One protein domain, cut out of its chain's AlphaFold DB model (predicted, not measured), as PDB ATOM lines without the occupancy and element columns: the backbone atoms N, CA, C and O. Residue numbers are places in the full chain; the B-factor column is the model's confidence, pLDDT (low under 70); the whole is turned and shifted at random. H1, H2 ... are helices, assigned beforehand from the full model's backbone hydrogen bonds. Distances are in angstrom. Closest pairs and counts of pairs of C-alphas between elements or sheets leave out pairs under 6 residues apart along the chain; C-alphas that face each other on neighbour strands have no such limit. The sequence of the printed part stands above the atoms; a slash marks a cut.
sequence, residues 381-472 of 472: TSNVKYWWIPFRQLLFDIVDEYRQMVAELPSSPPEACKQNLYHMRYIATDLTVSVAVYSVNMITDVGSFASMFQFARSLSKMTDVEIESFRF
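What this domain is: This is residues 381 to 472 of the 472 residues of the protein "Hypothetical protein" of Rotaria sp. Silwood1 (UniProt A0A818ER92). Two long helices, H1 and H2, run side by side and opposite ways with little contact between them; past the far end of H2 the chain folds back into a shorter helix, H3, which diverges from H2, and a small last helix, H4, follows it. Residues 453 to 469, from within H3 into H4, stick out free of the rest, and the helices form no closed core. The printed part has 92 residues with four named helices in the order H1, H2, H3, H4 and no named strand, and its class is all helix. It is loose, with a radius of gyration of the C-alphas of 15.7 A and spans of 49 by 24 by 18 A.

How they stand to each other: Start with H1, residues 381 to 408, and go on to H2, residues 415 to 441: the two are close but not clearly touching. Their closest C-alphas, those of Val 399 and Ala 428, are 7.4 A apart. Their lines stand at a shallow tilt of 23 degrees, opposite ways. Next look at H3, residues 448 to 460, which only just touches H2, with 3 pairs of C-alphas within 8 A; the closest are those of Asn 441 and Ser 448, 6.6 A apart. H2 touches H3 with residues 438 to 441 alone, and H3 touches H2 with residues 448 to 452 alone. H2 and H3 form a helical hairpin, at a shallow tilt of 26 degrees, opposite ways. H1 and H3 are apart. H4, residues 464 to 471, touches no helix and is apart from H1, H2 and H3. In the backbones of H3 and H4 every O i to N i+4 pair is within hydrogen-bond range, against 23 of 24 in H1 and 21 of 23 in H2.

Where its parts are: Find C-alpha 381 at (209.543, 178.936, 136.315); from there H1 runs 40.9 A to C-alpha 408 at (197.431, 178.568, 175.378). H2 begins at C-alpha 415 and runs 39.4 A to C-alpha 441. H3 goes from Ser 448 to Ser 460, 18.3 A. H4 goes from Asp 464 to Arg 471, 10.6 A, and ends at C-alpha 471 at (187.352, 181.162, 165.917).

The domain as a whole: Look at Ser 382 and Glu 415 for the two C-alphas farthest apart, 49.6 A. The printed part has no cut and ends at Phe 472, the chain's last residue. No link is long: H3 to H4 is tight, while H1 to H2 and H2 to H3 are short. The mean pLDDT of the printed part is 74.4, and it is under 70 at residues 441 to 451, 453 to 454 and 456 to 472; H4 has a mean of 39.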
ATOM      1  N   THR A 381     208.822 179.316 135.085       73.56
ATOM      2  CA  THR A 381     209.543 178.936 136.315       73.56
ATOM      3  C   THR A 381     209.771 180.121 137.259       73.56
ATOM      4  O   THR A 381     209.670 179.969 138.479       73.56
ATOM      5  N   SER A 382     209.996 181.320 136.717       74.12
ATOM      6  CA  SER A 382     210.120 182.546 137.519       74.12
ATOM      7  C   SER A 382     208.802 182.925 138.203       74.12
ATOM      8  O   SER A 382     208.801 183.270 139.386       74.12
ATOM      9  N   ASN A 383     207.674 182.788 137.502       75.69
ATOM     10  CA  ASN A 383     206.350 183.048 138.066       75.69
ATOM     11  C   ASN A 383     205.994 182.038 139.166       75.69
ATOM     12  O   ASN A 383     205.530 182.436 140.230       75.69
ATOM     13  N   VAL A 384     206.280 180.749 138.965       77.56
ATOM     14  CA  VAL A 384     206.064 179.714 139.992       77.56
ATOM     15  C   VAL A 384     206.837 180.034 141.272       77.56
ATOM     16  O   VAL A 384     206.274 179.996 142.365       77.56
ATOM     17  N   LYS A 385     208.112 180.423 141.151       76.19
ATOM     18  CA  LYS A 385     208.941 180.788 142.306       76.19
ATOM     19  C   LYS A 385     208.388 182.001 143.061       76.19
ATOM     20  O   LYS A 385     208.484 182.045 144.287       76.19
ATOM     21  N   TYR A 386     207.795 182.955 142.343       83.00
ATOM     22  CA  TYR A 386     207.223 184.169 142.924       83.00
ATOM     23  C   TYR A 386     205.968 183.898 143.764       83.00
ATOM     24  O   TYR A 386     205.790 184.529 144.799       83.00
ATOM     25  N   TRP A 387     205.129 182.936 143.368       85.31
ATOM     26  CA  TRP A 387     203.916 182.569 144.114       85.31
ATOM     27  C   TRP A 387     204.158 181.516 145.198       85.31
ATOM     28  O   TRP A 387     203.511 181.543 146.244       85.31
ATOM     29  N   TRP A 388     205.110 180.607 144.982       85.62
ATOM     30  CA  TRP A 388     205.380 179.513 145.914       85.62
ATOM     31  C   TRP A 388     205.982 179.986 147.239       85.62
ATOM     32  O   TRP A 388     205.600 179.495 148.299       85.62
ATOM     33  N   ILE A 389     206.904 180.955 147.204       84.56
ATOM     34  CA  ILE A 389     207.571 181.447 148.419       84.56
ATOM     35  C   ILE A 389     206.566 182.097 149.395       84.56
ATOM     36  O   ILE A 389     206.545 181.683 150.555       84.56
ATOM     37  N   PRO A 390     205.690 183.031 148.966       88.38
ATOM     38  CA  PRO A 390     204.649 183.590 149.831       88.38
ATOM     39  C   PRO A 390     203.646 182.545 150.321       88.38
ATOM     40  O   PRO A 390     203.260 182.570 151.484       88.38
ATOM     41  N   PHE A 391     203.242 181.605 149.461       86.38
ATOM     42  CA  PHE A 391     202.283 180.563 149.833       86.38
ATOM     43  C   PHE A 391     202.842 179.617 150.902       86.38
ATOM     44  O   PHE A 391     202.164 179.296 151.875       86.38
ATOM     45  N   ARG A 392     204.113 179.216 150.765       87.56
ATOM     46  CA  ARG A 392     204.815 178.415 151.771       87.56
ATOM     47  C   ARG A 392     204.915 179.158 153.101       87.56
ATOM     48  O   ARG A 392     204.707 178.535 154.135       87.56
ATOM     49  N   GLN A 393     205.217 180.458 153.078       86.56
ATOM     50  CA  GLN A 393     205.274 181.264 154.299       86.56
ATOM     51  C   GLN A 393     203.903 181.348 154.979       86.56
ATOM     52  O   GLN A 393     203.814 181.063 156.163       86.56
ATOM     53  N   LEU A 394     202.836 181.605 154.216       90.00
ATOM     54  CA  LEU A 394     201.467 181.637 154.734       90.00
ATOM     55  C   LEU A 394     201.076 180.321 155.426       90.00
ATOM     56  O   LEU A 394     200.460 180.338 156.486       90.00
ATOM     57  N   LEU A 395     201.450 179.174 154.849       86.38
ATOM     58  CA  LEU A 395     201.188 177.871 155.465       86.38
ATOM     59  C   LEU A 395     201.960 177.674 156.777       86.38
ATOM     60  O   LEU A 395     201.405 177.107 157.715       86.38
ATOM     61  N   PHE A 396     203.212 178.133 156.858       86.62
ATOM     62  CA  PHE A 396     203.964 178.092 158.115       86.62
ATOM     63  C   PHE A 396     203.365 179.021 159.166       86.62
ATOM     64  O   PHE A 396     203.205 178.591 160.302       86.62
ATOM     65  N   ASP A 397     202.956 180.226 158.776       89.44
ATOM     66  CA  ASP A 397     202.329 181.189 159.683       89.44
ATOM     67  C   ASP A 397     201.021 180.620 160.271       89.44
ATOM     68  O   ASP A 397     200.812 180.693 161.479       89.44
ATOM     69  N   ILE A 398     200.194 179.946 159.457       86.25
ATOM     70  CA  ILE A 398     198.971 179.257 159.919       86.25
ATOM     71  C   ILE A 398     199.299 178.128 160.909       86.25
ATOM     72  O   ILE A 398     198.615 177.954 161.919       86.25
ATOM     73  N   VAL A 399     200.338 177.335 160.631       86.69
ATOM     74  CA  VAL A 399     200.755 176.233 161.515       86.69
ATOM     75  C   VAL A 399     201.316 176.761 162.839       86.69
ATOM     76  O   VAL A 399     201.062 176.162 163.886       86.69
ATOM     77  N   ASP A 400     202.049 177.871 162.813       86.56
ATOM     78  CA  ASP A 400     202.607 178.502 164.009       86.56
ATOM     79  C   ASP A 400     201.523 179.180 164.856       86.56
ATOM     80  O   ASP A 400     201.511 178.999 166.077       86.56
ATOM     81  N   GLU A 401     200.561 179.867 164.235       90.12
ATOM     82  CA  GLU A 401     199.385 180.419 164.922       90.12
ATOM     83  C   GLU A 401     198.572 179.295 165.589       90.12
ATOM     84  O   GLU A 401     198.227 179.381 166.769       90.12
ATOM     85  N   TYR A 402     198.384 178.165 164.898       86.38
ATOM     86  CA  TYR A 402     197.737 176.987 165.478       86.38
ATOM     87  C   TYR A 402     198.522 176.399 166.662       86.38
ATOM     88  O   TYR A 402     197.937 176.051 167.690       86.38
ATOM     89  N   ARG A 403     199.856 176.302 166.567       86.38
ATOM     90  CA  ARG A 403     200.698 175.856 167.693       86.38
ATOM     91  C   ARG A 403     200.564 176.777 168.901       86.38
ATOM     92  O   ARG A 403     200.539 176.266 170.020       86.38
ATOM     93  N   GLN A 404     200.469 178.088 168.689       90.81
ATOM     94  CA  GLN A 404     200.253 179.054 169.767       90.81
ATOM     95  C   GLN A 404     198.874 178.872 170.409       90.81
ATOM     96  O   GLN A 404     198.805 178.718 171.626       90.81
ATOM     97  N   MET A 405     197.805 178.744 169.614       88.50
ATOM     98  CA  MET A 405     196.460 178.467 170.141       88.50
ATOM     99  C   MET A 405     196.422 177.174 170.967       88.50
ATOM    100  O   MET A 405     195.804 177.132 172.029       88.50
ATOM    101  N   VAL A 406     197.118 176.119 170.527       87.12
ATOM    102  CA  VAL A 406     197.191 174.856 171.279       87.12
ATOM    103  C   VAL A 406     198.005 174.996 172.570       87.12
ATOM    104  O   VAL A 406     197.669 174.358 173.568       87.12
ATOM    105  N   ALA A 407     199.055 175.820 172.575       90.00
ATOM    106  CA  ALA A 407     199.885 176.060 173.755       90.00
ATOM    107  C   ALA A 407     199.169 176.887 174.839       90.00
ATOM    108  O   ALA A 407     199.471 176.723 176.020       90.00
ATOM    109  N   GLU A 408     198.220 177.742 174.453       92.06
ATOM    110  CA  GLU A 408     197.431 178.568 175.378       92.06
ATOM    111  C   GLU A 408     196.241 177.828 176.009       92.06
ATOM    112  O   GLU A 408     195.635 178.321 176.965       92.06
ATOM    113  N   LEU A 409     195.904 176.629 175.523       90.31
ATOM    114  CA  LEU A 409     194.790 175.868 176.077       90.31
ATOM    115  C   LEU A 409     195.100 175.385 177.504       90.31
ATOM    116  O   LEU A 409     196.176 174.841 177.769       90.31
ATOM    117  N   PRO A 410     194.145 175.526 178.443       90.31
ATOM    118  CA  PRO A 410     194.322 175.055 179.807       90.31
ATOM    119  C   PRO A 410     194.558 173.542 179.817       90.31
ATOM    120  O   PRO A 410     193.949 172.804 179.044       90.31
ATOM    121  N   SER A 411     195.386 173.057 180.744       90.44
ATOM    122  CA  SER A 411     195.809 171.647 180.844       90.44
ATOM    123  C   SER A 411     194.667 170.631 181.023       90.44
ATOM    124  O   SER A 411     194.888 169.426 180.908       90.44
ATOM    125  N   SER A 412     193.441 171.099 181.275       91.81
ATOM    126  CA  SER A 412     192.223 170.294 181.321       91.81
ATOM    127  C   SER A 412     191.066 171.030 180.628       91.81
ATOM    128  O   SER A 412     190.236 171.637 181.314       91.81
ATOM    129  N   PRO A 413     190.978 170.993 179.286       88.88
ATOM    130  CA  PRO A 413     189.868 171.610 178.576       88.88
ATOM    131  C   PRO A 413     188.558 170.848 178.869       88.88
ATOM    132  O   PRO A 413     188.596 169.629 179.088       88.88
ATOM    133  N   PRO A 414     187.396 171.530 178.876       92.00
ATOM    134  CA  PRO A 414     186.091 170.889 179.035       92.00
ATOM    135  C   PRO A 414     185.894 169.746 178.030       92.00
ATOM    136  O   PRO A 414     186.382 169.824 176.903       92.00
ATOM    137  N   GLU A 415     185.146 168.703 178.396       85.56
ATOM    138  CA  GLU A 415     184.987 167.498 177.560       85.56
ATOM    139  C   GLU A 415     184.424 167.803 176.160       85.56
ATOM    140  O   GLU A 415     184.845 167.204 175.174       85.56
ATOM    141  N   ALA A 416     183.553 168.814 176.056       83.31
ATOM    142  CA  ALA A 416     183.037 169.315 174.780       83.31
ATOM    143  C   ALA A 416     184.138 169.906 173.876       83.31
ATOM    144  O   ALA A 416     184.079 169.800 172.657       83.31
ATOM    145  N   CYS A 417     185.180 170.487 174.470       87.38
ATOM    146  CA  CYS A 417     186.293 171.094 173.754       87.38
ATOM    147  C   CYS A 417     187.315 170.035 173.297       87.38
ATOM    148  O   CYS A 417     187.952 170.194 172.256       87.38
ATOM    149  N   LYS A 418     187.420 168.896 174.005       84.25
ATOM    150  CA  LYS A 418     188.322 167.794 173.628       84.25
ATOM    151  C   LYS A 418     188.003 167.217 172.250       84.25
ATOM    152  O   LYS A 418     188.931 166.972 171.485       84.25
ATOM    153  N   GLN A 419     186.728 167.025 171.900       83.31
ATOM    154  CA  GLN A 419     186.362 166.503 170.573       83.31
ATOM    155  C   GLN A 419     186.743 167.455 169.432       83.31
ATOM    156  O   GLN A 419     187.234 166.991 168.399       83.31
ATOM    157  N   ASN A 420     186.590 168.766 169.627       85.69
ATOM    158  CA  ASN A 420     186.986 169.767 168.632       85.69
ATOM    159  C   ASN A 420     188.513 169.849 168.502       85.69
ATOM    160  O   ASN A 420     189.040 169.905 167.394       85.69
ATOM    161  N   LEU A 421     189.234 169.746 169.622       84.19
ATOM    162  CA  LEU A 421     190.695 169.648 169.652       84.19
ATOM    163  C   LEU A 421     191.225 168.422 168.903       84.19
ATOM    164  O   LEU A 421     192.213 168.532 168.180       84.19
ATOM    165  N   TYR A 422     190.570 167.266 169.038       83.62
ATOM    166  CA  TYR A 422     190.947 166.062 168.295       83.62
ATOM    167  C   TYR A 422     190.744 166.227 166.784       83.62
ATOM    168  O   TYR A 422     191.652 165.891 166.023       83.62
ATOM    169  N   HIS A 423     189.612 166.790 166.349       82.50
ATOM    170  CA  HIS A 423     189.369 167.058 164.927       82.50
ATOM    171  C   HIS A 423     190.354 168.080 164.362       82.50
ATOM    172  O   HIS A 423     190.939 167.850 163.306       82.50
ATOM    173  N   MET A 424     190.614 169.169 165.085       81.12
ATOM    174  CA  MET A 424     191.592 170.166 164.655       81.12
ATOM    175  C   MET A 424     193.008 169.595 164.573       81.12
ATOM    176  O   MET A 424     193.722 169.866 163.611       81.12
ATOM    177  N   ARG A 425     193.411 168.752 165.530       82.06
ATOM    178  CA  ARG A 425     194.730 168.107 165.504       82.06
ATOM    179  C   ARG A 425     194.864 167.146 164.326       82.06
ATOM    180  O   ARG A 425     195.938 167.062 163.730       82.06
ATOM    181  N   TYR A 426     193.785 166.443 163.983       83.31
ATOM    182  CA  TYR A 426     193.732 165.593 162.797       83.31
ATOM    183  C   TYR A 426     193.904 166.423 161.518       83.31
ATOM    184  O   TYR A 426     194.801 166.131 160.733       83.31
ATOM    185  N   ILE A 427     193.148 167.518 161.371       83.19
ATOM    186  CA  ILE A 427     193.243 168.428 160.218       83.19
ATOM    187  C   ILE A 427     194.647 169.037 160.106       83.19
ATOM    188  O   ILE A 427     195.225 169.037 159.025       83.19
ATOM    189  N   ALA A 428     195.240 169.502 161.208       80.62
ATOM    190  CA  ALA A 428     196.588 170.070 161.200       80.62
ATOM    191  C   ALA A 428     197.654 169.038 160.793       80.62
ATOM    192  O   ALA A 428     198.601 169.362 160.070       80.62
ATOM    193  N   THR A 429     197.497 167.784 161.226       80.81
ATOM    194  CA  THR A 429     198.408 166.693 160.850       80.81
ATOM    195  C   THR A 429     198.257 166.351 159.370       80.81
ATOM    196  O   THR A 429     199.260 166.258 158.665       80.81
ATOM    197  N   ASP A 430     197.022 166.238 158.884       82.75
ATOM    198  CA  ASP A 430     196.722 165.928 157.486       82.75
ATOM    199  C   ASP A 430     197.169 167.053 156.539       82.75
ATOM    200  O   ASP A 430     197.766 166.802 155.492       82.75
ATOM    201  N   LEU A 431     197.006 168.312 156.960       83.00
ATOM    202  CA  LEU A 431     197.511 169.481 156.245       83.00
ATOM    203  C   LEU A 431     199.042 169.479 156.198       83.00
ATOM    204  O   LEU A 431     199.621 169.711 155.142       83.00
ATOM    205  N   THR A 432     199.713 169.165 157.309       81.56
ATOM    206  CA  THR A 432     201.183 169.102 157.358       81.56
ATOM    207  C   THR A 432     201.724 168.002 156.443       81.56
ATOM    208  O   THR A 432     202.673 168.234 155.692       81.56
ATOM    209  N   VAL A 433     201.109 166.815 156.467       79.69
ATOM    210  CA  VAL A 433     201.482 165.693 155.593       79.69
ATOM    211  C   VAL A 433     201.210 166.048 154.134       79.69
ATOM    212  O   VAL A 433     202.089 165.865 153.296       79.69
ATOM    213  N   SER A 434     200.052 166.633 153.832       82.38
ATOM    214  CA  SER A 434     199.704 167.076 152.482       82.38
ATOM    215  C   SER A 434     200.700 168.109 151.965       82.38
ATOM    216  O   SER A 434     201.252 167.938 150.884       82.38
ATOM    217  N   VAL A 435     201.016 169.145 152.747       81.94
ATOM    218  CA  VAL A 435     201.997 170.172 152.367       81.94
ATOM    219  C   VAL A 435     203.379 169.559 152.149       81.94
ATOM    220  O   VAL A 435     204.050 169.924 151.183       81.94
ATOM    221  N   ALA A 436     203.803 168.604 152.979       76.94
ATOM    222  CA  ALA A 436     205.073 167.903 152.793       76.94
ATOM    223  C   ALA A 436     205.086 167.073 151.496       76.94
ATOM    224  O   ALA A 436     206.025 167.185 150.709       76.94
ATOM    225  N   VAL A 437     204.028 166.302 151.232       77.50
ATOM    226  CA  VAL A 437     203.889 165.475 150.023       77.50
ATOM    227  C   VAL A 437     203.828 166.341 148.762       77.50
ATOM    228  O   VAL A 437     204.548 166.077 147.801       77.50
ATOM    229  N   TYR A 438     203.044 167.422 148.771       79.44
ATOM    230  CA  TYR A 438     202.957 168.348 147.640       79.44
ATOM    231  C   TYR A 438     204.258 169.126 147.419       79.44
ATOM    232  O   TYR A 438     204.632 169.357 146.273       79.44
ATOM    233  N   SER A 439     204.991 169.470 148.482       75.50
ATOM    234  CA  SER A 439     206.305 170.118 148.356       75.50
ATOM    235  C   SER A 439     207.335 169.199 147.693       75.50
ATOM    236  O   SER A 439     208.153 169.671 146.907       75.50
ATOM    237  N   VAL A 440     207.293 167.895 147.986       71.75
ATOM    238  CA  VAL A 440     208.174 166.897 147.360       71.75
ATOM    239  C   VAL A 440     207.762 166.641 145.908       71.75
ATOM    240  O   VAL A 440     208.623 166.632 145.030       71.75
ATOM    241  N   ASN A 441     206.461 166.518 145.629       69.81
ATOM    242  CA  ASN A 441     205.956 166.257 144.278       69.81
ATOM    243  C   ASN A 441     206.082 167.460 143.330       69.81
ATOM    244  O   ASN A 441     206.275 167.276 142.134       69.81
ATOM    245  N   MET A 442     206.055 168.697 143.836       67.19
ATOM    246  CA  MET A 442     206.315 169.882 143.006       67.19
ATOM    247  C   MET A 442     207.749 169.960 142.481       67.19
ATOM    248  O   MET A 442     207.992 170.618 141.470       67.19
ATOM    249  N   ILE A 443     208.702 169.305 143.146       65.62
ATOM    250  CA  ILE A 443     210.082 169.230 142.655       65.62
ATOM    251  C   ILE A 443     210.182 168.244 141.478       65.62
ATOM    252  O   ILE A 443     211.113 168.342 140.681       65.62
ATOM    253  N   THR A 444     209.225 167.320 141.339       63.38
ATOM    254  CA  THR A 444     209.328 166.183 140.420       63.38
ATOM    255  C   THR A 444     208.288 166.159 139.296       63.38
ATOM    256  O   THR A 444     208.563 165.512 138.287       63.38
ATOM    257  N   ASP A 445     207.144 166.853 139.401       61.16
ATOM    258  CA  ASP A 445     206.067 166.756 138.401       61.16
ATOM    259  C   ASP A 445     205.234 168.047 138.204       61.16
ATOM    260  O   ASP A 445     204.686 168.633 139.141       61.16
ATOM    261  N   VAL A 446     205.070 168.450 136.937       57.53
ATOM    262  CA  VAL A 446     204.250 169.591 136.480       57.53
ATOM    263  C   VAL A 446     202.748 169.317 136.669       57.53
ATOM    264  O   VAL A 446     201.976 170.251 136.900       57.53
ATOM    265  N   GLY A 447     202.319 168.047 136.664       62.91
ATOM    266  CA  GLY A 447     200.925 167.651 136.907       62.91
ATOM    267  C   GLY A 447     200.403 168.018 138.304       62.91
ATOM    268  O   GLY A 447     199.200 168.201 138.497       62.91
ATOM    269  N   SER A 448     201.301 168.228 139.275       64.69
ATOM    270  CA  SER A 448     200.949 168.562 140.662       64.69
ATOM    271  C   SER A 448     200.279 169.939 140.823       64.69
ATOM    272  O   SER A 448     199.635 170.189 141.846       64.69
ATOM    273  N   PHE A 449     200.392 170.838 139.839       63.69
ATOM    274  CA  PHE A 449     199.803 172.181 139.916       63.69
ATOM    275  C   PHE A 449     198.277 172.185 139.807       63.69
ATOM    276  O   PHE A 449     197.623 172.955 140.511       63.69
ATOM    277  N   ALA A 450     197.696 171.318 138.973       66.50
ATOM    278  CA  ALA A 450     196.242 171.218 138.835       66.50
ATOM    279  C   ALA A 450     195.597 170.747 140.149       66.50
ATOM    280  O   ALA A 450     194.598 171.317 140.596       66.50
ATOM    281  N   SER A 451     196.226 169.778 140.817       69.00
ATOM    282  CA  SER A 451     195.807 169.286 142.133       69.00
ATOM    283  C   SER A 451     195.928 170.359 143.213       69.00
ATOM    284  O   SER A 451     195.013 170.519 144.019       69.00
ATOM    285  N   MET A 452     196.998 171.164 143.195       70.69
ATOM    286  CA  MET A 452     197.149 172.285 144.125       70.69
ATOM    287  C   MET A 452     196.096 173.376 143.888       70.69
ATOM    288  O   MET A 452     195.551 173.916 144.845       70.69
ATOM    289  N   PHE A 453     195.767 173.687 142.631       68.50
ATOM    290  CA  PHE A 453     194.733 174.674 142.318       68.50
ATOM    291  C   PHE A 453     193.348 174.199 142.772       68.50
ATOM    292  O   PHE A 453     192.569 174.986 143.306       68.50
ATOM    293  N   GLN A 454     193.053 172.903 142.631       65.19
ATOM    294  CA  GLN A 454     191.834 172.310 143.184       65.19
ATOM    295  C   GLN A 454     191.832 172.332 144.716       65.19
ATOM    296  O   GLN A 454     190.821 172.689 145.310       65.19
ATOM    297  N   PHE A 455     192.961 172.037 145.362       75.50
ATOM    298  CA  PHE A 455     193.099 172.111 146.817       75.50
ATOM    299  C   PHE A 455     192.904 173.541 147.349       75.50
ATOM    300  O   PHE A 455     192.097 173.761 148.249       75.50
ATOM    301  N   ALA A 456     193.557 174.531 146.737       65.94
ATOM    302  CA  ALA A 456     193.389 175.944 147.068       65.94
ATOM    303  C   ALA A 456     191.953 176.428 146.814       65.94
ATOM    304  O   ALA A 456     191.406 177.198 147.599       65.94
ATOM    305  N   ARG A 457     191.302 175.936 145.751       58.75
ATOM    306  CA  ARG A 457     189.892 176.224 145.465       58.75
ATOM    307  C   ARG A 457     188.951 175.574 146.478       58.75
ATOM    308  O   ARG A 457     187.921 176.163 146.783       58.75
ATOM    309  N   SER A 458     189.285 174.394 146.997       65.94
ATOM    310  CA  SER A 458     188.540 173.740 148.078       65.94
ATOM    311  C   SER A 458     188.696 174.492 149.399       65.94
ATOM    312  O   SER A 458     187.695 174.742 150.059       65.94
ATOM    313  N   LEU A 459     189.908 174.953 149.729       62.06
ATOM    314  CA  LEU A 459     190.158 175.834 150.877       62.06
ATOM    315  C   LEU A 459     189.413 177.170 150.753       62.06
ATOM    316  O   LEU A 459     188.756 177.594 151.690       62.06
ATOM    317  N   SER A 460     189.439 177.804 149.577       51.12
ATOM    318  CA  SER A 460     188.721 179.064 149.318       51.12
ATOM    319  C   SER A 460     187.194 178.918 149.320       51.12
ATOM    320  O   SER A 460     186.494 179.929 149.359       51.12
ATOM    321  N   LYS A 461     186.671 177.693 149.205       52.06
ATOM    322  CA  LYS A 461     185.234 177.402 149.287       52.06
ATOM    323  C   LYS A 461     184.761 177.147 150.715       52.06
ATOM    324  O   LYS A 461     183.546 177.118 150.905       52.06
ATOM    325  N   MET A 462     185.667 176.985 151.684       58.81
ATOM    326  CA  MET A 462     185.279 177.063 153.090       58.81
ATOM    327  C   MET A 462     184.788 178.483 153.342       58.81
ATOM    328  O   MET A 462     185.539 179.450 153.235       58.81
ATOM    329  N   THR A 463     183.480 178.614 153.533       37.97
ATOM    330  CA  THR A 463     182.821 179.918 153.658       37.97
ATOM    331  C   THR A 463     183.281 180.638 154.925       37.97
ATOM    332  O   THR A 463     183.610 179.987 155.914       37.97
ATOM    333  N   ASP A 464     183.230 181.974 154.935       37.31
ATOM    334  CA  ASP A 464     183.573 182.805 156.106       37.31
ATOM    335  C   ASP A 464     182.855 182.363 157.402       37.31
ATOM    336  O   ASP A 464     183.375 182.542 158.499       37.31
ATOM    337  N   VAL A 465     181.697 181.700 157.279       36.69
ATOM    338  CA  VAL A 465     180.916 181.119 158.386       36.69
ATOM    339  C   VAL A 465     181.601 179.907 159.033       36.69
ATOM    340  O   VAL A 465     181.505 179.725 160.246       36.69
ATOM    341  N   GLU A 466     182.312 179.081 158.265       44.12
ATOM    342  CA  GLU A 466     183.094 177.964 158.814       44.12
ATOM    343  C   GLU A 466     184.336 178.493 159.532       44.12
ATOM    344  O   GLU A 466     184.655 178.028 160.622       44.12
ATOM    345  N   ILE A 467     184.974 179.534 158.991       42.28
ATOM    346  CA  ILE A 467     186.139 180.187 159.604       42.28
ATOM    347  C   ILE A 467     185.751 180.919 160.903       42.28
ATOM    348  O   ILE A 467     186.477 180.826 161.893       42.28
ATOM    349  N   GLU A 468     184.596 181.594 160.954       35.41
ATOM    350  CA  GLU A 468     184.079 182.180 162.203       35.41
ATOM    351  C   GLU A 468     183.669 181.115 163.227       35.41
ATOM    352  O   GLU A 468     183.930 181.290 164.416       35.41
ATOM    353  N   SER A 469     183.116 179.982 162.782       41.12
ATOM    354  CA  SER A 469     182.809 178.844 163.663       41.12
ATOM    355  C   SER A 469     184.065 178.145 164.204       41.12
ATOM    356  O   SER A 469     183.978 177.449 165.208       41.12
ATOM    357  N   PHE A 470     185.224 178.329 163.562       39.66
ATOM    358  CA  PHE A 470     186.532 177.866 164.045       39.66
ATOM    359  C   PHE A 470     187.211 178.848 165.014       39.66
ATOM    360  O   PHE A 470     188.100 178.440 165.763       39.66
ATOM    361  N   ARG A 471     186.834 180.134 164.994       37.78
ATOM    362  CA  ARG A 471     187.352 181.162 165.917       37.78
ATOM    363  C   ARG A 471     186.606 181.220 167.254       37.78
ATOM    364  O   ARG A 471     187.144 181.802 168.196       37.78
ATOM    365  N   PHE A 472     185.393 180.675 167.318       35.19
ATOM    366  CA  PHE A 472     184.580 180.552 168.532       35.19
ATOM    367  C   PHE A 472     184.809 179.200 169.209       35.19
ATOM    368  O   PHE A 472     184.823 179.169 170.462       35.19
TER     369      PHE A 472